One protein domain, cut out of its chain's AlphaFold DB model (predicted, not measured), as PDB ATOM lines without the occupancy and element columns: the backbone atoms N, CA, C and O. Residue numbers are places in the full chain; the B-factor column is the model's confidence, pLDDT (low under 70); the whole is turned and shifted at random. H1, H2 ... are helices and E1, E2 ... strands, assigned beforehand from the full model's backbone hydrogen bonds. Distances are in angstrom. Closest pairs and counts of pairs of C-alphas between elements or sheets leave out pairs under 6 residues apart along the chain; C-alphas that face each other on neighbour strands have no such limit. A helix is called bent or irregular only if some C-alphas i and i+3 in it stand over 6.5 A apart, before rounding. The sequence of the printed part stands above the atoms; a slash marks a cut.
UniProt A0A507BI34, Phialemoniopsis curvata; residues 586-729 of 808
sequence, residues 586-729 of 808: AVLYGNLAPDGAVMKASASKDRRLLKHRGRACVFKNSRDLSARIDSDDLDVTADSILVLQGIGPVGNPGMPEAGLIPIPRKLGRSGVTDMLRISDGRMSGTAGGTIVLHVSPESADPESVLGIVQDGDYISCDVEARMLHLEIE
ATOM      1  N   ALA A 586     -26.214  42.085  55.970       96.69
ATOM      2  CA  ALA A 586     -25.493  42.138  57.239       96.69
ATOM      3  C   ALA A 586     -24.599  43.382  57.297       96.69
ATOM      4  O   ALA A 586     -24.033  43.789  56.277       96.69
ATOM      5  N   VAL A 587     -24.451  43.955  58.494       98.12
ATOM      6  CA  VAL A 587     -23.534  45.074  58.751       98.12
ATOM      7  C   VAL A 587     -22.341  44.579  59.559       98.12
ATOM      8  O   VAL A 587     -22.516  44.074  60.663       98.12
ATOM      9  N   LEU A 588     -21.138  44.714  59.014       98.44
ATOM     10  CA  LEU A 588     -19.888  44.275  59.628       98.44
ATOM     11  C   LEU A 588     -19.148  45.458  60.250       98.44
ATOM     12  O   LEU A 588     -19.152  46.548  59.681       98.44
ATOM     13  N   TYR A 589     -18.473  45.210  61.368       98.38
ATOM     14  CA  TYR A 589     -17.665  46.176  62.105       98.38
ATOM     15  C   TYR A 589     -16.280  45.608  62.415       98.38
ATOM     16  O   TYR A 589     -16.069  44.397  62.451       98.38
ATOM     17  N   GLY A 590     -15.328  46.488  62.686       97.38
ATOM     18  CA  GLY A 590     -13.987  46.136  63.141       97.38
ATOM     19  C   GLY A 590     -13.003  47.242  62.796       97.38
ATOM     20  O   GLY A 590     -13.411  48.306  62.338       97.38
ATOM     21  N   ASN A 591     -11.706  47.010  62.997       97.50
ATOM     22  CA  ASN A 591     -10.691  48.033  62.719       97.50
ATOM     23  C   ASN A 591     -10.678  48.460  61.241       97.50
ATOM     24  O   ASN A 591     -10.385  49.613  60.959       97.50
ATOM     25  N   LEU A 592     -11.051  47.575  60.310       97.31
ATOM     26  CA  LEU A 592     -11.105  47.896  58.883       97.31
ATOM     27  C   LEU A 592     -12.324  48.754  58.500       97.31
ATOM     28  O   LEU A 592     -12.271  49.467  57.502       97.31
ATOM     29  N   ALA A 593     -13.413  48.674  59.268       97.69
ATOM     30  CA  ALA A 593     -14.667  49.385  59.023       97.69
ATOM     31  C   ALA A 593     -15.292  49.845  60.355       97.69
ATOM     32  O   ALA A 593     -16.292  49.265  60.796       97.69
ATOM     33  N   PRO A 594     -14.699  50.842  61.036       96.88
ATOM     34  CA  PRO A 594     -15.152  51.259  62.361       96.88
ATOM     35  C   PRO A 594     -16.564  51.863  62.337       96.88
ATOM     36  O   PRO A 594     -17.346  51.587  63.245       96.88
ATOM     37  N   ASP A 595     -16.938  52.574  61.265       97.12
ATOM     38  CA  ASP A 595     -18.298  53.113  61.080       97.12
ATOM     39  C   ASP A 595     -19.246  52.122  60.384       97.12
ATOM     40  O   ASP A 595     -20.429  52.402  60.169       97.12
ATOM     41  N   GLY A 596     -18.731  50.939  60.045       97.69
ATOM     42  CA  GLY A 596     -19.469  49.841  59.447       97.69
ATOM     43  C   GLY A 596     -19.203  49.636  57.954       97.69
ATOM     44  O   GLY A 596     -18.772  50.523  57.215       97.69
ATOM     45  N   ALA A 597     -19.487  48.417  57.513       98.31
ATOM     46  CA  ALA A 597     -19.519  47.984  56.123       98.31
ATOM     47  C   ALA A 597     -20.729  47.070  55.909       98.31
ATOM     48  O   ALA A 597     -21.258  46.503  56.862       98.31
ATOM     49  N   VAL A 598     -21.176  46.892  54.669       97.62
ATOM     50  CA  VAL A 598     -22.363  46.080  54.366       97.62
ATOM     51  C   VAL A 598     -22.021  44.900  53.468       97.62
ATOM     52  O   VAL A 598     -21.223  45.015  52.540       97.62
ATOM     53  N   MET A 599     -22.667  43.764  53.712       96.00
ATOM     54  CA  MET A 599     -22.582  42.569  52.875       96.00
ATOM     55  C   MET A 599     -23.986  42.038  52.584       96.00
ATOM     56  O   MET A 599     -24.828  41.957  53.477       96.00
ATOM     57  N   LYS A 600     -24.227  41.600  51.345       95.50
ATOM     58  CA  LYS A 600     -25.416  40.811  50.992       95.50
ATOM     59  C   LYS A 600     -25.136  39.323  51.190       95.50
ATOM     60  O   LYS A 600     -24.787  38.620  50.245       95.50
ATOM     61  N   ALA A 601     -25.264  38.851  52.428       91.75
ATOM     62  CA  ALA A 601     -24.929  37.478  52.804       91.75
ATOM     63  C   ALA A 601     -25.794  36.436  52.072       91.75
ATOM     64  O   ALA A 601     -25.303  35.360  51.733       91.75
ATOM     65  N   SER A 602     -27.050  36.772  51.752       88.69
ATOM     66  CA  SER A 602     -27.956  35.878  51.016       88.69
ATOM     67  C   SER A 602     -27.532  35.593  49.574       88.69
ATOM     68  O   SER A 602     -28.046  34.660  48.969       88.69
ATOM     69  N   ALA A 603     -26.643  36.404  48.994       89.56
ATOM     70  CA  ALA A 603     -26.184  36.236  47.616       89.56
ATOM     71  C   ALA A 603     -24.800  35.571  47.521       89.56
ATOM     72  O   ALA A 603     -24.268  35.448  46.418       89.56
ATOM     73  N   SER A 604     -24.209  35.157  48.648       91.75
ATOM     74  CA  SER A 604     -22.952  34.405  48.683       91.75
ATOM     75  C   SER A 604     -23.108  33.062  47.963       91.75
ATOM     76  O   SER A 604     -24.029  32.301  48.261       91.75
ATOM     77  N   LYS A 605     -22.219  32.779  47.000       89.12
ATOM     78  CA  LYS A 605     -22.251  31.525  46.227       89.12
ATOM     79  C   LYS A 605     -21.480  30.411  46.937       89.12
ATOM     80  O   LYS A 605     -21.855  29.250  46.812       89.12
ATOM     81  N   ASP A 606     -20.436  30.765  47.688       92.62
ATOM     82  CA  ASP A 606     -19.722  29.858  48.592       92.62
ATOM     83  C   ASP A 606     -19.921  30.301  50.047       92.62
ATOM     84  O   ASP A 606     -19.324  31.271  50.515       92.62
ATOM     85  N   ARG A 607     -20.740  29.545  50.785       92.44
ATOM     86  CA  ARG A 607     -21.087  29.835  52.184       92.44
ATOM     87  C   ARG A 607     -19.886  29.806  53.125       92.44
ATOM     88  O   ARG A 607     -19.936  30.481  54.151       92.44
ATOM     89  N   ARG A 608     -18.811  29.079  52.790       95.69
ATOM     90  CA  ARG A 608     -17.566  29.087  53.573       95.69
ATOM     91  C   ARG A 608     -16.980  30.495  53.645       95.69
ATOM     92  O   ARG A 608     -16.451  30.873  54.682       95.69
ATOM     93  N   LEU A 609     -17.145  31.304  52.595       96.81
ATOM     94  CA  LEU A 609     -16.604  32.663  52.535       96.81
ATOM     95  C   LEU A 609     -17.279  33.648  53.509       96.81
ATOM     96  O   LEU A 609     -16.744  34.731  53.738       96.81
ATOM     97  N   LEU A 610     -18.425  33.288  54.105       95.88
ATOM     98  CA  LEU A 610     -19.074  34.081  55.159       95.88
ATOM     99  C   LEU A 610     -18.299  34.042  56.489       95.88
ATOM    100  O   LEU A 610     -18.529  34.883  57.357       95.88
ATOM    101  N   LYS A 611     -17.377  33.084  56.638       97.81
ATOM    102  CA  LYS A 611     -16.381  33.034  57.706       97.81
ATOM    103  C   LYS A 611     -15.031  32.655  57.105       97.81
ATOM    104  O   LYS A 611     -14.708  31.477  56.968       97.81
ATOM    105  N   HIS A 612     -14.253  33.663  56.729       98.31
ATOM    106  CA  HIS A 612     -13.038  33.478  55.941       98.31
ATOM    107  C   HIS A 612     -11.872  34.296  56.472       98.31
ATOM    108  O   HIS A 612     -12.041  35.431  56.916       98.31
ATOM    109  N   ARG A 613     -10.678  33.716  56.353       98.25
ATOM    110  CA  ARG A 613      -9.400  34.361  56.635       98.25
ATOM    111  C   ARG A 613      -8.486  34.156  55.436       98.25
ATOM    112  O   ARG A 613      -8.281  33.019  55.018       98.25
ATOM    113  N   GLY A 614      -7.915  35.231  54.906       98.19
ATOM    114  CA  GLY A 614      -7.082  35.161  53.705       98.19
ATOM    115  C   GLY A 614      -6.094  36.314  53.581       98.19
ATOM    116  O   GLY A 614      -6.203  37.315  54.286       98.19
ATOM    117  N   ARG A 615      -5.119  36.151  52.677       98.38
ATOM    118  CA  ARG A 615      -4.146  37.199  52.326       98.38
ATOM    119  C   ARG A 615      -4.793  38.230  51.403       98.38
ATOM    120  O   ARG A 615      -5.446  37.844  50.430       98.38
ATOM    121  N   ALA A 616      -4.584  39.509  51.678       98.62
ATOM    122  CA  ALA A 616      -5.061  40.613  50.863       98.62
ATOM    123  C   ALA A 616      -4.296  40.689  49.530       98.62
ATOM    124  O   ALA A 616      -3.068  40.624  49.501       98.62
ATOM    125  N   CYS A 617      -5.040  40.840  48.438       98.50
ATOM    126  CA  CYS A 617      -4.560  41.238  47.120       98.50
ATOM    127  C   CYS A 617      -5.182  42.606  46.817       98.50
ATOM    128  O   CYS A 617      -6.391  42.710  46.591       98.50
ATOM    129  N   VAL A 618      -4.372  43.655  46.912       98.44
ATOM    130  CA  VAL A 618      -4.800  45.050  46.972       98.44
ATOM    131  C   VAL A 618      -4.666  45.716  45.609       98.44
ATOM    132  O   VAL A 618      -3.623  45.671  44.958       98.44
ATOM    133  N   PHE A 619      -5.727  46.412  45.216       98.31
ATOM    134  CA  PHE A 619      -5.763  47.317  44.079       98.31
ATOM    135  C   PHE A 619      -6.003  48.737  44.588       98.31
ATOM    136  O   PHE A 619      -7.001  49.000  45.265       98.31
ATOM    137  N   LYS A 620      -5.107  49.668  44.250       94.12
ATOM    138  CA  LYS A 620      -5.127  51.037  44.801       94.12
ATOM    139  C   LYS A 620      -6.318  51.874  44.336       94.12
ATOM    140  O   LYS A 620      -6.741  52.788  45.037       94.12
ATOM    141  N   ASN A 621      -6.790  51.614  43.119       93.38
ATOM    142  CA  ASN A 621      -7.903  52.300  42.467       93.38
ATOM    143  C   ASN A 621      -8.366  51.505  41.231       93.38
ATOM    144  O   ASN A 621      -7.760  50.500  40.848       93.38
ATOM    145  N   SER A 622      -9.419  51.975  40.557       92.44
ATOM    146  CA  SER A 622      -9.968  51.312  39.363       92.44
ATOM    147  C   SER A 622      -8.967  51.164  38.207       92.44
ATOM    148  O   SER A 622      -9.085  50.223  37.421       92.44
ATOM    149  N   ARG A 623      -7.984  52.072  38.082       93.00
ATOM    150  CA  ARG A 623      -6.949  52.008  37.035       93.00
ATOM    151  C   ARG A 623      -5.966  50.875  37.316       93.00
ATOM    152  O   ARG A 623      -5.682  50.089  36.418       93.00
ATOM    153  N   ASP A 624      -5.504  50.780  38.560       95.75
ATOM    154  CA  ASP A 624      -4.615  49.716  39.035       95.75
ATOM    155  C   ASP A 624      -5.280  48.335  38.914       95.75
ATOM    156  O   ASP A 624      -4.693  47.404  38.361       95.75
ATOM    157  N   LEU A 625      -6.561  48.231  39.300       96.75
ATOM    158  CA  LEU A 625      -7.364  47.024  39.093       96.75
ATOM    159  C   LEU A 625      -7.366  46.590  37.624       96.75
ATOM    160  O   LEU A 625      -7.043  45.444  37.320       96.75
ATOM    161  N   SER A 626      -7.719  47.500  36.713       95.06
ATOM    162  CA  SER A 626      -7.817  47.184  35.285       95.06
ATOM    163  C   SER A 626      -6.481  46.753  34.678       95.06
ATOM    164  O   SER A 626      -6.487  45.980  33.723       95.06
ATOM    165  N   ALA A 627      -5.357  47.258  35.190       96.19
ATOM    166  CA  ALA A 627      -4.028  46.915  34.695       96.19
ATOM    167  C   ALA A 627      -3.527  45.558  35.222       96.19
ATOM    168  O   ALA A 627      -2.826  44.850  34.504       96.19
ATOM    169  N   ARG A 628      -3.875  45.193  36.466       96.88
ATOM    170  CA  ARG A 628      -3.283  44.040  37.170       96.88
ATOM    171  C   ARG A 628      -4.162  42.798  37.261       96.88
ATOM    172  O   ARG A 628      -3.607  41.704  37.307       96.88
ATOM    173  N   ILE A 629      -5.493  42.927  37.325       97.25
ATOM    174  CA  ILE A 629      -6.394  41.826  37.737       97.25
ATOM    175  C   ILE A 629      -6.259  40.555  36.888       97.25
ATOM    176  O   ILE A 629      -6.444  39.447  37.384       97.25
ATOM    177  N   ASP A 630      -5.925  40.718  35.609       96.88
ATOM    178  CA  ASP A 630      -5.788  39.626  34.648       96.88
ATOM    179  C   ASP A 630      -4.337  39.359  34.227       96.88
ATOM    180  O   ASP A 630      -4.124  38.685  33.220       96.88
ATOM    181  N   SER A 631      -3.358  39.887  34.967       96.25
ATOM    182  CA  SER A 631      -1.945  39.559  34.773       96.25
ATOM    183  C   SER A 631      -1.651  38.132  35.243       96.25
ATOM    184  O   SER A 631      -2.086  37.712  36.326       96.25
ATOM    185  N   ASP A 632      -0.869  37.391  34.459       93.06
ATOM    186  CA  ASP A 632      -0.415  36.052  34.837       93.06
ATOM    187  C   ASP A 632       0.490  36.101  36.083       93.06
ATOM    188  O   ASP A 632       0.382  35.222  36.941       93.06
ATOM    189  N   ASP A 633       1.235  37.198  36.269       94.69
ATOM    190  CA  ASP A 633       2.164  37.421  37.387       94.69
ATOM    191  C   ASP A 633       1.486  37.858  38.700       94.69
ATOM    192  O   ASP A 633       2.146  37.991  39.730       94.69
ATOM    193  N   LEU A 634       0.171  38.113  38.699       96.62
ATOM    194  CA  LEU A 634      -0.544  38.528  39.910       96.62
ATOM    195  C   LEU A 634      -0.517  37.409  40.974       96.62
ATOM    196  O   LEU A 634      -1.126  36.363  40.755       96.62
ATOM    197  N   ASP A 635       0.124  37.617  42.129       95.88
ATOM    198  CA  ASP A 635       0.089  36.660  43.254       95.88
ATOM    199  C   ASP A 635      -1.316  36.624  43.880       95.88
ATOM    200  O   ASP A 635      -1.676  37.454  44.715       95.88
ATOM    201  N   VAL A 636      -2.155  35.697  43.410       97.50
ATOM    202  CA  VAL A 636      -3.540  35.537  43.860       97.50
ATOM    203  C   VAL A 636      -3.972  34.078  43.765       97.50
ATOM    204  O   VAL A 636      -3.749  33.401  42.760       97.50
ATOM    205  N   THR A 637      -4.636  33.604  44.814       97.25
ATOM    206  CA  THR A 637      -5.203  32.254  44.914       97.25
ATOM    207  C   THR A 637      -6.707  32.331  45.175       97.25
ATOM    208  O   THR A 637      -7.234  33.409  45.446       97.25
ATOM    209  N   ALA A 638      -7.412  31.198  45.124       96.56
ATOM    210  CA  ALA A 638      -8.848  31.150  45.417       96.56
ATOM    211  C   ALA A 638      -9.198  31.568  46.862       96.56
ATOM    212  O   ALA A 638     -10.296  32.066  47.095       96.56
ATOM    213  N   ASP A 639      -8.269  31.409  47.814       97.31
ATOM    214  CA  ASP A 639      -8.452  31.802  49.219       97.31
ATOM    215  C   ASP A 639      -7.948  33.229  49.524       97.31
ATOM    216  O   ASP A 639      -8.106  33.723  50.644       97.31
ATOM    217  N   SER A 640      -7.354  33.919  48.544       98.38
ATOM    218  CA  SER A 640      -6.979  35.330  48.677       98.38
ATOM    219  C   SER A 640      -8.218  36.228  48.787       98.38
ATOM    220  O   SER A 640      -9.283  35.922  48.252       98.38
ATOM    221  N   ILE A 641      -8.070  37.375  49.450       98.62
ATOM    222  CA  ILE A 641      -9.113  38.396  49.595       98.62
ATOM    223  C   ILE A 641      -8.779  39.553  48.661       98.62
ATOM    224  O   ILE A 641      -7.739  40.188  48.818       98.62
ATOM    225  N   LEU A 642      -9.648  39.848  47.695       98.75
ATOM    226  CA  LEU A 642      -9.428  40.993  46.807       98.75
ATOM    227  C   LEU A 642      -9.884  42.274  47.511       98.75
ATOM    228  O   LEU A 642     -11.029  42.358  47.958       98.75
ATOM    229  N   VAL A 643      -9.016  43.278  47.576       98.75
ATOM    230  CA  VAL A 643      -9.296  44.570  48.214       98.75
ATOM    231  C   VAL A 643      -9.163  45.671  47.171       98.75
ATOM    232  O   VAL A 643      -8.125  45.788  46.528       98.75
ATOM    233  N   LEU A 644     -10.200  46.489  46.995       98.56
ATOM    234  CA  LEU A 644     -10.176  47.642  46.098       98.56
ATOM    235  C   LEU A 644     -10.362  48.928  46.899       98.56
ATOM    236  O   LEU A 644     -11.386  49.125  47.553       98.56
ATOM    237  N   GLN A 645      -9.348  49.780  46.826       97.75
ATOM    238  CA  GLN A 645      -9.283  51.088  47.464       97.75
ATOM    239  C   GLN A 645      -9.680  52.196  46.479       97.75
ATOM    240  O   GLN A 645      -9.728  51.995  45.262       97.75
ATOM    241  N   GLY A 646      -9.927  53.391  47.008       94.94
ATOM    242  CA  GLY A 646     -10.022  54.622  46.237       94.94
ATOM    243  C   GLY A 646     -11.277  54.691  45.380       94.94
ATOM    244  O   GLY A 646     -11.256  55.362  44.350       94.94
ATOM    245  N   ILE A 647     -12.348  53.992  45.769       96.44
ATOM    246  CA  ILE A 647     -13.634  54.005  45.062       96.44
ATOM    247  C   ILE A 647     -14.815  54.402  45.960       96.44
ATOM    248  O   ILE A 647     -15.970  54.139  45.617       96.44
ATOM    249  N   GLY A 648     -14.531  55.054  47.088       96.75
ATOM    250  CA  GLY A 648     -15.521  55.669  47.967       96.75
ATOM    251  C   GLY A 648     -16.133  56.971  47.424       96.75
ATOM    252  O   GLY A 648     -15.863  57.357  46.280       96.75
ATOM    253  N   PRO A 649     -16.990  57.647  48.221       96.50
ATOM    254  CA  PRO A 649     -17.649  58.894  47.838       96.50
ATOM    255  C   PRO A 649     -16.692  59.970  47.329       96.50
ATOM    256  O   PRO A 649     -16.946  60.515  46.260       96.50
ATOM    257  N   VAL A 650     -15.596  60.253  48.034       94.88
ATOM    258  CA  VAL A 650     -14.607  61.268  47.638       94.88
ATOM    259  C   VAL A 650     -13.509  60.665  46.756       94.88
ATOM    260  O   VAL A 650     -13.071  61.310  45.802       94.88
ATOM    261  N   GLY A 651     -13.064  59.438  47.047       91.31
ATOM    262  CA  GLY A 651     -11.942  58.776  46.372       91.31
ATOM    263  C   GLY A 651     -12.151  58.585  44.872       91.31
ATOM    264  O   GLY A 651     -11.264  58.894  44.075       91.31
ATOM    265  N   ASN A 652     -13.354  58.161  44.485       91.44
ATOM    266  CA  ASN A 652     -13.813  58.180  43.103       91.44
ATOM    267  C   ASN A 652     -15.195  58.839  43.087       91.44
ATOM    268  O   ASN A 652     -16.181  58.157  43.381       91.44
ATOM    269  N   PRO A 653     -15.267  60.159  42.808       90.12
ATOM    270  CA  PRO A 653     -16.444  60.972  43.075       90.12
ATOM    271  C   PRO A 653     -17.738  60.286  42.663       90.12
ATOM    272  O   PRO A 653     -17.942  59.975  41.489       90.12
ATOM    273  N   GLY A 654     -18.609  60.033  43.635       92.94
ATOM    274  CA  GLY A 654     -19.858  59.318  43.394       92.94
ATOM    275  C   GLY A 654     -19.899  57.874  43.865       92.94
ATOM    276  O   GLY A 654     -20.976  57.291  43.779       92.94
ATOM    277  N   MET A 655     -18.806  57.286  44.364       96.69
ATOM    278  CA  MET A 655     -18.792  55.918  44.898       96.69
ATOM    279  C   MET A 655     -19.311  54.889  43.861       96.69
ATOM    280  O   MET A 655     -20.455  54.429  43.956       96.69
ATOM    281  N   PRO A 656     -18.559  54.570  42.791       94.75
ATOM    282  CA  PRO A 656     -19.043  53.742  41.682       94.75
ATOM    283  C   PRO A 656     -19.391  52.299  42.090       94.75
ATOM    284  O   PRO A 656     -18.945  51.780  43.113       94.75
ATOM    285  N   GLU A 657     -20.153  51.603  41.236       94.31
ATOM    286  CA  GLU A 657     -20.519  50.183  41.415       94.31
ATOM    287  C   GLU A 657     -19.384  49.202  41.053       94.31
ATOM    288  O   GLU A 657     -19.623  48.133  40.490       94.31
ATOM    289  N   ALA A 658     -18.142  49.578  41.365       93.50
ATOM    290  CA  ALA A 658     -16.923  48.831  41.053       93.50
ATOM    291  C   ALA A 658     -16.481  47.868  42.172       93.50
ATOM    292  O   ALA A 658     -15.503  47.146  42.004       93.50
ATOM    293  N   GLY A 659     -17.207  47.811  43.295       93.69
ATOM    294  CA  GLY A 659     -16.932  46.895  44.407       93.69
ATOM    295  C   GLY A 659     -17.194  45.421  44.082       93.69
ATOM    296  O   GLY A 659     -16.702  44.533  44.776       93.69
ATOM    297  N   LEU A 660     -17.905  45.130  42.983       93.56
ATOM    298  CA  LEU A 660     -17.906  43.800  42.369       93.56
ATOM    299  C   LEU A 660     -16.589  43.596  41.609       93.56
ATOM    300  O   LEU A 660     -16.553  43.631  40.378       93.56
ATOM    301  N   ILE A 661     -15.506  43.384  42.354       96.25
ATOM    302  CA  ILE A 661     -14.196  43.082  41.777       96.25
ATOM    303  C   ILE A 661     -14.337  41.793  40.940       96.25
ATOM    304  O   ILE A 661     -14.863  40.791  41.455       96.25
ATOM    305  N   PRO A 662     -13.945  41.801  39.651       95.38
ATOM    306  CA  PRO A 662     -14.046  40.618  38.814       95.38
ATOM    307  C   PRO A 662     -13.062  39.551  39.291       95.38
ATOM    308  O   PRO A 662     -11.959  39.858  39.736       95.38
ATOM    309  N   ILE A 663     -13.454  38.286  39.164       96.25
ATOM    310  CA  ILE A 663     -12.551  37.166  39.438       96.25
ATOM    311  C   ILE A 663     -11.443  37.179  38.367       96.25
ATOM    312  O   ILE A 663     -11.775  37.285  37.176       96.25
ATOM    313  N   PRO A 664     -10.153  37.071  38.748       97.25
ATOM    314  CA  PRO A 664      -9.047  36.953  37.800       97.25
ATOM    315  C   PRO A 664      -9.322  35.873  36.751       97.25
ATOM    316  O   PRO A 664      -9.707  34.755  37.107       97.25
ATOM    317  N   ARG A 665      -9.102  36.162  35.459       96.38
ATOM    318  CA  ARG A 665      -9.405  35.207  34.371       96.38
ATOM    319  C   ARG A 665      -8.762  33.834  34.584       96.38
ATOM    320  O   ARG A 665      -9.411  32.823  34.330       96.38
ATOM    321  N   LYS A 666      -7.525  33.785  35.094       95.81
ATOM    322  CA  LYS A 666      -6.815  32.528  35.392       95.81
ATOM    323  C   LYS A 666      -7.519  31.663  36.445       95.81
ATOM    324  O   LYS A 666      -7.599  30.447  36.286       95.81
ATOM    325  N   LEU A 667      -8.104  32.285  37.471       96.75
ATOM    326  CA  LEU A 667      -8.892  31.590  38.491       96.75
ATOM    327  C   LEU A 667     -10.273  31.192  37.955       96.75
ATOM    328  O   LEU A 667     -10.711  30.068  38.187       96.75
ATOM    329  N   GLY A 668     -10.918  32.063  37.172       95.31
ATOM    330  CA  GLY A 668     -12.197  31.754  36.524       95.31
ATOM    331  C   GLY A 668     -12.114  30.536  35.594       95.31
ATOM    332  O   GLY A 668     -12.946  29.639  35.687       95.31
ATOM    333  N   ARG A 669     -11.061  30.450  34.766       95.50
ATOM    334  CA  ARG A 669     -10.758  29.273  33.920       95.50
ATOM    335  C   ARG A 669     -10.497  27.999  34.725       95.50
ATOM    336  O   ARG A 669     -10.738  26.905  34.232       95.50
ATOM    337  N   SER A 670     -10.024  28.153  35.959       94.75
ATOM    338  CA  SER A 670      -9.778  27.052  36.895       94.75
ATOM    339  C   SER A 670     -11.027  26.671  37.707       94.75
ATOM    340  O   SER A 670     -10.939  25.845  38.610       94.75
ATOM    341  N   GLY A 671     -12.188  27.269  37.411       94.31
ATOM    342  CA  GLY A 671     -13.472  26.947  38.039       94.31
ATOM    343  C   GLY A 671     -13.835  27.786  39.267       94.31
ATOM    344  O   GLY A 671     -14.865  27.526  39.886       94.31
ATOM    345  N   VAL A 672     -13.047  28.804  39.632       95.75
ATOM    346  CA  VAL A 672     -13.376  29.688  40.763       95.75
ATOM    347  C   VAL A 672     -14.534  30.615  40.388       95.75
ATOM    348  O   VAL A 672     -14.422  31.433  39.473       95.75
ATOM    349  N   THR A 673     -15.646  30.516  41.120       93.25
ATOM    350  CA  THR A 673     -16.874  31.293  40.860       93.25
ATOM    351  C   THR A 673     -17.200  32.349  41.917       93.25
ATOM    352  O   THR A 673     -18.082  33.181  41.682       93.25
ATOM    353  N   ASP A 674     -16.533  32.318  43.074       95.94
ATOM    354  CA  ASP A 674     -16.687  33.294  44.159       95.94
ATOM    355  C   ASP A 674     -15.376  33.452  44.944       95.94
ATOM    356  O   ASP A 674     -14.576  32.524  45.014       95.94
ATOM    357  N   MET A 675     -15.171  34.642  45.507       97.62
ATOM    358  CA  MET A 675     -14.047  35.028  46.366       97.62
ATOM    359  C   MET A 675     -14.528  36.124  47.320       97.62
ATOM    360  O   MET A 675     -15.393  36.924  46.937       97.62
ATOM    361  N   LEU A 676     -13.943  36.212  48.519       98.12
ATOM    362  CA  LEU A 676     -14.202  37.344  49.409       98.12
ATOM    363  C   LEU A 676     -13.572  38.616  48.820       98.12
ATOM    364  O   LEU A 676     -12.380  38.656  48.507       98.12
ATOM    365  N   ARG A 677     -14.397  39.651  48.645       98.19
ATOM    366  CA  ARG A 677     -14.022  40.924  48.011       98.19
ATOM    367  C   ARG A 677     -14.427  42.092  48.896       98.19
ATOM    368  O   ARG A 677     -15.544  42.089  49.405       98.19
ATOM    369  N   ILE A 678     -13.549  43.073  49.077       98.62
ATOM    370  CA  ILE A 678     -13.747  44.200  49.998       98.62
ATOM    371  C   ILE A 678     -13.478  45.515  49.267       98.62
ATOM    372  O   ILE A 678     -12.469  45.644  48.575       98.62
ATOM    373  N   SER A 679     -14.359  46.504  49.430       98.56
ATOM    374  CA  SER A 679     -14.105  47.867  48.949       98.56
ATOM    375  C   SER A 679     -14.893  48.932  49.713       98.56
ATOM    376  O   SER A 679     -15.935  48.652  50.311       98.56
ATOM    377  N   ASP A 680     -14.440  50.179  49.611       98.06
ATOM    378  CA  ASP A 680     -15.193  51.381  49.992       98.06
ATOM    379  C   ASP A 680     -16.249  51.788  48.948       98.06
ATOM    380  O   ASP A 680     -16.978  52.761  49.130       98.06
ATOM    381  N   GLY A 681     -16.377  51.028  47.860       97.06
ATOM    382  CA  GLY A 681     -17.325  51.287  46.786       97.06
ATOM    383  C   GLY A 681     -18.690  50.640  46.976       97.06
ATOM    384  O   GLY A 681     -19.061  50.124  48.040       97.06
ATOM    385  N   ARG A 682     -19.473  50.667  45.897       96.38
ATOM    386  CA  ARG A 682     -20.780  50.007  45.811       96.38
ATOM    387  C   ARG A 682     -20.718  48.807  44.877       96.38
ATOM    388  O   ARG A 682     -19.752  48.602  44.151       96.38
ATOM    389  N   MET A 683     -21.798  48.042  44.843       92.44
ATOM    390  CA  MET A 683     -22.076  47.106  43.759       92.44
ATOM    391  C   MET A 683     -23.505  47.329  43.283       92.44
ATOM    392  O   MET A 683     -24.341  47.838  44.028       92.44
ATOM    393  N   SER A 684     -23.810  46.895  42.066       82.88
ATOM    394  CA  SER A 684     -25.205  46.819  41.636       82.88
ATOM    395  C   SER A 684     -25.968  45.845  42.520       82.88
ATOM    396  O   SER A 684     -25.492  44.736  42.752       82.88
ATOM    397  N   GLY A 685     -27.197  46.185  42.912       74.44
ATOM    398  CA  GLY A 685     -28.067  45.279  43.683       74.44
ATOM    399  C   GLY A 685     -28.342  43.918  43.029       74.44
ATOM    400  O   GLY A 685     -28.879  43.018  43.667       74.44
ATOM    401  N   THR A 686     -27.962  43.779  41.760       73.31
ATOM    402  CA  THR A 686     -28.124  42.601  40.897       73.31
ATOM    403  C   THR A 686     -26.907  41.674  40.900       73.31
ATOM    404  O   THR A 686     -26.906  40.632  40.251       73.31
ATOM    405  N   ALA A 687     -25.848  42.047  41.618       79.56
ATOM    406  CA  ALA A 687     -24.663  41.225  41.779       79.56
ATOM    407  C   ALA A 687     -24.870  40.132  42.840       79.56
ATOM    408  O   ALA A 687     -25.566  40.335  43.835       79.56
ATOM    409  N   GLY A 688     -24.225  38.985  42.619       83.06
ATOM    410  CA  GLY A 688     -24.097  37.910  43.601       83.06
ATOM    411  C   GLY A 688     -22.633  37.584  43.900       83.06
ATOM    412  O   GLY A 688     -21.730  37.926  43.129       83.06
ATOM    413  N   GLY A 689     -22.420  36.893  45.012       91.75
ATOM    414  CA  GLY A 689     -21.135  36.491  45.568       91.75
ATOM    415  C   GLY A 689     -20.850  37.120  46.934       91.75
ATOM    416  O   GLY A 689     -21.656  37.878  47.473       91.75
ATOM    417  N   THR A 690     -19.690  36.792  47.496       96.38
ATOM    418  CA  THR A 690     -19.324  37.158  48.871       96.38
ATOM    419  C   THR A 690     -18.536  38.470  48.908       96.38
ATOM    420  O   THR A 690     -17.325  38.495  48.693       96.38
ATOM    421  N   ILE A 691     -19.239  39.592  49.104       97.50
ATOM    422  CA  ILE A 691     -18.696  40.941  48.864       97.50
ATOM    423  C   ILE A 691     -19.043  41.886  50.018       97.50
ATOM    424  O   ILE A 691     -20.217  42.067  50.344       97.50
ATOM    425  N   VAL A 692     -18.020  42.520  50.588       98.38
ATOM    426  CA  VAL A 692     -18.107  43.605  51.570       98.38
ATOM    427  C   VAL A 692     -17.971  44.946  50.854       98.38
ATOM    428  O   VAL A 692     -17.050  45.163  50.065       98.38
ATOM    429  N   LEU A 693     -18.894  45.853  51.136       98.31
ATOM    430  CA  LEU A 693     -19.030  47.141  50.468       98.31
ATOM    431  C   LEU A 693     -19.177  48.263  51.485       98.31
ATOM    432  O   LEU A 693     -19.489  48.018  52.650       98.31
ATOM    433  N   HIS A 694     -19.073  49.499  51.004       98.06
ATOM    434  CA  HIS A 694     -19.386  50.701  51.783       98.06
ATOM    435  C   HIS A 694     -18.531  50.832  53.045       98.06
ATOM    436  O   HIS A 694     -18.970  51.456  54.013       98.06
ATOM    437  N   VAL A 695     -17.333  50.235  53.032       98.62
ATOM    438  CA  VAL A 695     -16.376  50.350  54.130       98.62
ATOM    439  C   VAL A 695     -16.204  51.824  54.465       98.62
ATOM    440  O   VAL A 695     -15.829  52.622  53.605       98.62
ATOM    441  N   SER A 696     -16.565  52.166  55.697       97.88
ATOM    442  CA  SER A 696     -16.546  53.524  56.214       97.88
ATOM    443  C   SER A 696     -15.639  53.595  57.450       97.88
ATOM    444  O   SER A 696     -15.797  52.755  58.345       97.88
ATOM    445  N   PRO A 697     -14.721  54.579  57.530       97.56
ATOM    446  CA  PRO A 697     -14.401  55.599  56.522       97.56
ATOM    447  C   PRO A 697     -13.809  55.038  55.220       97.56
ATOM    448  O   PRO A 697     -13.071  54.048  55.232       97.56
ATOM    449  N   GLU A 698     -14.114  55.689  54.094       97.50
ATOM    450  CA  GLU A 698     -13.574  55.311  52.783       97.50
ATOM    451  C   GLU A 698     -12.042  55.364  52.752       97.50
ATOM    452  O   GLU A 698     -11.416  56.119  53.493       97.50
ATOM    453  N   SER A 699     -11.407  54.630  51.841       96.81
ATOM    454  CA  SER A 699      -9.950  54.533  51.824       96.81
ATOM    455  C   SER A 699      -9.275  55.861  51.475       96.81
ATOM    456  O   SER A 699      -8.092  56.018  51.758       96.81
ATOM    457  N   ALA A 700      -9.963  56.801  50.818       93.75
ATOM    458  CA  ALA A 700      -9.420  58.122  50.496       93.75
ATOM    459  C   ALA A 700      -9.232  59.007  51.737       93.75
ATOM    460  O   ALA A 700      -8.364  59.885  51.715       93.75
ATOM    461  N   ASP A 701      -9.990  58.744  52.803       94.00
ATOM    462  CA  ASP A 701      -9.830  59.407  54.089       94.00
ATOM    463  C   ASP A 701      -8.406  59.142  54.641       94.00
ATOM    464  O   ASP A 701      -7.932  57.994  54.602       94.00
ATOM    465  N   PRO A 702      -7.678  60.187  55.082       91.75
ATOM    466  CA  PRO A 702      -6.386  60.088  55.757       91.75
ATOM    467  C   PRO A 702      -6.325  59.049  56.876       91.75
ATOM    468  O   PRO A 702      -5.350  58.304  56.951       91.75
ATOM    469  N   GLU A 703      -7.371  58.961  57.696       92.75
ATOM    470  CA  GLU A 703      -7.398  58.135  58.908       92.75
ATOM    471  C   GLU A 703      -7.929  56.715  58.653       92.75
ATOM    472  O   GLU A 703      -7.948  55.874  59.552       92.75
ATOM    473  N   SER A 704      -8.351  56.411  57.419       96.25
ATOM    474  CA  SER A 704      -8.948  55.118  57.090       96.25
ATOM    475  C   SER A 704      -7.936  53.974  57.118       96.25
ATOM    476  O   SER A 704      -6.954  53.956  56.366       96.25
ATOM    477  N   VAL A 705      -8.263  52.943  57.902       97.62
ATOM    478  CA  VAL A 705      -7.527  51.672  57.953       97.62
ATOM    479  C   VAL A 705      -7.583  50.939  56.610       97.62
ATOM    480  O   VAL A 705      -6.594  50.334  56.199       97.62
ATOM    481  N   LEU A 706      -8.686  51.044  55.856       98.00
ATOM    482  CA  LEU A 706      -8.758  50.461  54.513       98.00
ATOM    483  C   LEU A 706      -7.686  51.048  53.588       98.00
ATOM    484  O   LEU A 706      -7.160  50.332  52.741       98.00
ATOM    485  N   GLY A 707      -7.340  52.327  53.760       96.56
ATOM    486  CA  GLY A 707      -6.343  53.025  52.951       96.56
ATOM    487  C   GLY A 707      -4.887  52.626  53.209       96.56
ATOM    488  O   GLY A 707      -4.027  53.054  52.438       96.56
ATOM    489  N   ILE A 708      -4.603  51.829  54.250       97.44
ATOM    490  CA  ILE A 708      -3.247  51.354  54.593       97.44
ATOM    491  C   ILE A 708      -3.048  49.844  54.419       97.44
ATOM    492  O   ILE A 708      -1.962  49.338  54.710       97.44
ATOM    493  N   VAL A 709      -4.070  49.122  53.948       98.19
ATOM    494  CA  VAL A 709      -3.963  47.686  53.641       98.19
ATOM    495  C   VAL A 709      -2.963  47.481  52.503       98.19
ATOM    496  O   VAL A 709      -3.011  48.196  51.497       98.19
ATOM    497  N   GLN A 710      -2.077  46.500  52.660       97.44
ATOM    498  CA  GLN A 710      -1.026  46.152  51.706       97.44
ATOM    499  C   GLN A 710      -1.166  44.703  51.217       97.44
ATOM    500  O   GLN A 710      -1.818  43.868  51.849       97.44
ATOM    501  N   ASP A 711      -0.552  44.407  50.068       97.94
ATOM    502  CA  ASP A 711      -0.479  43.045  49.534       97.94
ATOM    503  C   ASP A 711       0.145  42.099  50.579       97.94
ATOM    504  O   ASP A 711       1.226  42.352  51.109       97.94
ATOM    505  N   GLY A 712      -0.533  40.986  50.863       97.12
ATOM    506  CA  GLY A 712      -0.067  39.958  51.791       97.12
ATOM    507  C   GLY A 712      -0.545  40.083  53.240       97.12
ATOM    508  O   GLY A 712      -0.429  39.081  53.950       97.12
ATOM    509  N   ASP A 713      -1.124  41.217  53.653       98.44
ATOM    510  CA  ASP A 713      -1.750  41.362  54.976       98.44
ATOM    511  C   ASP A 713      -2.877  40.330  55.160       98.44
ATOM    512  O   ASP A 713      -3.574  39.976  54.206       98.44
ATOM    513  N   TYR A 714      -3.095  39.848  56.384       98.50
ATOM    514  CA  TYR A 714      -4.210  38.943  56.673       98.50
ATOM    515  C   TYR A 714      -5.461  39.715  57.087       98.50
ATOM    516  O   TYR A 714      -5.415  40.590  57.950       98.50
ATOM    517  N   ILE A 715      -6.596  39.353  56.488       98.75
ATOM    518  CA  ILE A 715      -7.915  39.876  56.849       98.75
ATOM    519  C   ILE A 715      -8.808  38.710  57.271       98.75
ATOM    520  O   ILE A 715      -8.868  37.685  56.588       98.75
ATOM    521  N   SER A 716      -9.524  38.903  58.376       98.50
ATOM    522  CA  SER A 716     -10.533  37.986  58.902       98.50
ATOM    523  C   SER A 716     -11.926  38.606  58.802       98.50
ATOM    524  O   SER A 716     -12.168  39.718  59.273       98.50
ATOM    525  N   CYS A 717     -12.857  37.870  58.201       98.38
ATOM    526  CA  CYS A 717     -14.263  38.232  58.070       98.38
ATOM    527  C   CYS A 717     -15.123  37.140  58.710       98.38
ATOM    528  O   CYS A 717     -14.992  35.968  58.357       98.38
ATOM    529  N   ASP A 718     -16.001  37.519  59.636       98.12
ATOM    530  CA  ASP A 718     -16.987  36.622  60.241       98.12
ATOM    531  C   ASP A 718     -18.347  37.324  60.266       98.12
ATOM    532  O   ASP A 718     -18.591  38.245  61.051       98.12
ATOM    533  N   VAL A 719     -19.236  36.894  59.369       96.44
ATOM    534  CA  VAL A 719     -20.570  37.477  59.235       96.44
ATOM    535  C   VAL A 719     -21.427  37.177  60.455       96.44
ATOM    536  O   VAL A 719     -22.205  38.037  60.845       96.44
ATOM    537  N   GLU A 720     -21.289  36.029  61.115       95.12
ATOM    538  CA  GLU A 720     -22.089  35.721  62.308       95.12
ATOM    539  C   GLU A 720     -21.717  36.667  63.459       95.12
ATOM    540  O   GLU A 720     -22.585  37.310  64.064       95.12
ATOM    541  N   ALA A 721     -20.411  36.854  63.668       97.19
ATOM    542  CA  ALA A 721     -19.859  37.750  64.682       97.19
ATOM    543  C   ALA A 721     -19.908  39.248  64.306       97.19
ATOM    544  O   ALA A 721     -19.560  40.086  65.134       97.19
ATOM    545  N   ARG A 722     -20.337  39.599  63.082       97.88
ATOM    546  CA  ARG A 722     -20.275  40.964  62.505       97.88
ATOM    547  C   ARG A 722     -18.879  41.569  62.539       97.88
ATOM    548  O   ARG A 722     -18.719  42.760  62.791       97.88
ATOM    549  N   MET A 723     -17.877  40.747  62.261       98.19
ATOM    550  CA  MET A 723     -16.474  41.116  62.360       98.19
ATOM    551  C   MET A 723     -15.843  41.278  60.976       98.19
ATOM    552  O   MET A 723     -15.959  40.401  60.120       98.19
ATOM    553  N   LEU A 724     -15.112  42.373  60.795       98.44
ATOM    554  CA  LEU A 724     -14.222  42.629  59.673       98.44
ATOM    555  C   LEU A 724     -12.909  43.218  60.199       98.44
ATOM    556  O   LEU A 724     -12.858  44.382  60.599       98.44
ATOM    557  N   HIS A 725     -11.857  42.403  60.227       98.44
ATOM    558  CA  HIS A 725     -10.634  42.713  60.958       98.44
ATOM    559  C   HIS A 725      -9.376  42.554  60.099       98.44
ATOM    560  O   HIS A 725      -9.194  41.528  59.447       98.44
ATOM    561  N   LEU A 726      -8.499  43.556  60.134       98.50
ATOM    562  CA  LEU A 726      -7.137  43.507  59.610       98.50
ATOM    563  C   LEU A 726      -6.195  43.026  60.722       98.50
ATOM    564  O   LEU A 726      -6.102  43.679  61.760       98.50
ATOM    565  N   GLU A 727      -5.511  41.901  60.515       98.06
ATOM    566  CA  GLU A 727      -4.665  41.236  61.518       98.06
ATOM    567  C   GLU A 727      -3.255  41.843  61.584       98.06
ATOM    568  O   GLU A 727      -2.261  41.188  61.269       98.06
ATOM    569  N   ILE A 728      -3.174  43.107  61.994       97.06
ATOM    570  CA  ILE A 728      -1.920  43.797  62.320       97.06
ATOM    571  C   ILE A 728      -2.071  44.541  63.651       97.06
ATOM    572  O   ILE A 728      -3.183  44.874  64.068       97.06
ATOM    573  N   GLU A 729      -0.958  44.793  64.337       95.94
ATOM    574  CA  GLU A 729      -0.982  45.479  65.630       95.94
ATOM    575  C   GLU A 729      -1.414  46.947  65.500       95.94
ATOM    576  O   GLU A 729      -1.183  47.609  64.489       95.94
TER     577      GLU A 729
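AT A GLANCE: This is residues 586 to 729 of the 808 residues of a protein of Phialemoniopsis curvata (UniProt A0A507BI34). One strongly twisted sheet of eight strands curls like part of a barrel and folds back on itself, with E1, E2, E6, E5 and E4 facing E7 and E8, and its two edge strands, E1 and E8, come close together. Short helices H1, H2 and H4 graze this curled sheet, while H3 lies away from it, between the long link from E4 and the short link to E5. The printed part has 144 residues, with the named elements E1 E2 H1 E3 H2 E4 H3 E5 E6 H4 E7 E8 along the chain; the class is mixed, helices and strands, though under half of the residues are in named elements. The sheet is mixed, in the order E1, E2, E6, E5, E4, E3, E7, E8. The whole is compact, with a radius of gyration of the C-alphas of 13.6 A and spans of 37 by 34 by 33 A.

IN THESE COORDINATES: The longest strand, E3, residues 611 to 619, measures 22.4 A and bends by 68 degrees at residue 615. E4 is residues 641 to 644, E5 677 to 679, and E6 691 to 696, 14.7 A long. E2 is residues 593 to 599, 12.1 A, and E1, residues 586 to 590, 13.5 A, begins at C-alpha 586 (-25.493, 42.138, 57.239). E7 is residues 714 to 718, 13.5 A, and E8, residues 723 to 726, ends at C-alpha 726 (-7.137, 43.507, 59.610). The helices are H1, residues 607 to 610; H2, residues 622 to 628, 10.1 A; H3, residues 665 to 669; and H4, residues 705 to 708.

HOW THE PARTS SIT: The sheet is a folded sheet, bent back on itself into two leaves that face each other, with E3 as the hinge. Pairing on E3 is staggered: residues 611 to 615 pair with antiparallel E7, N 612 and O 717 at 2.9 A, and residues 616 to 619 with parallel E4, N 617 and O 641 at 2.8 A. E4 and E5 are parallel, N 678 and O 642 at 2.8 A, as are E5 and E6, N 692 and O 677 at 2.8 A. E6 and E2 are antiparallel, N 693 and O 598 at 2.8 A. Hairpins join E1 and E2, N 588 and O 597 at 2.8 A, and E7 and E8, N 716 and O 725 at 2.9 A. The closest C-alphas of E1 and E8, Gly 590 and Leu 724, are 4.9 A apart. E3, H2, E4 and E4, H3, E5 are strand-helix-strand units, two parallel neighbour strands with a helix between, each with a right-handed crossover. H1, H2 and H4 are on the sheet but only graze it; H3 is not on it. H2 and H3 have every O i to N i+4 pair within hydrogen-bond range; H1 and H4 are too short for such a pair.

THE WHOLE: The farthest C-alphas, Arg 669 and Glu 703, are 38.3 A apart. The printed part has no cut. The links H2 to E4, E4 to H3 and E5 to E6 are long. Mean pLDDT of the printed part is 95.6, and no printed residue is under 70.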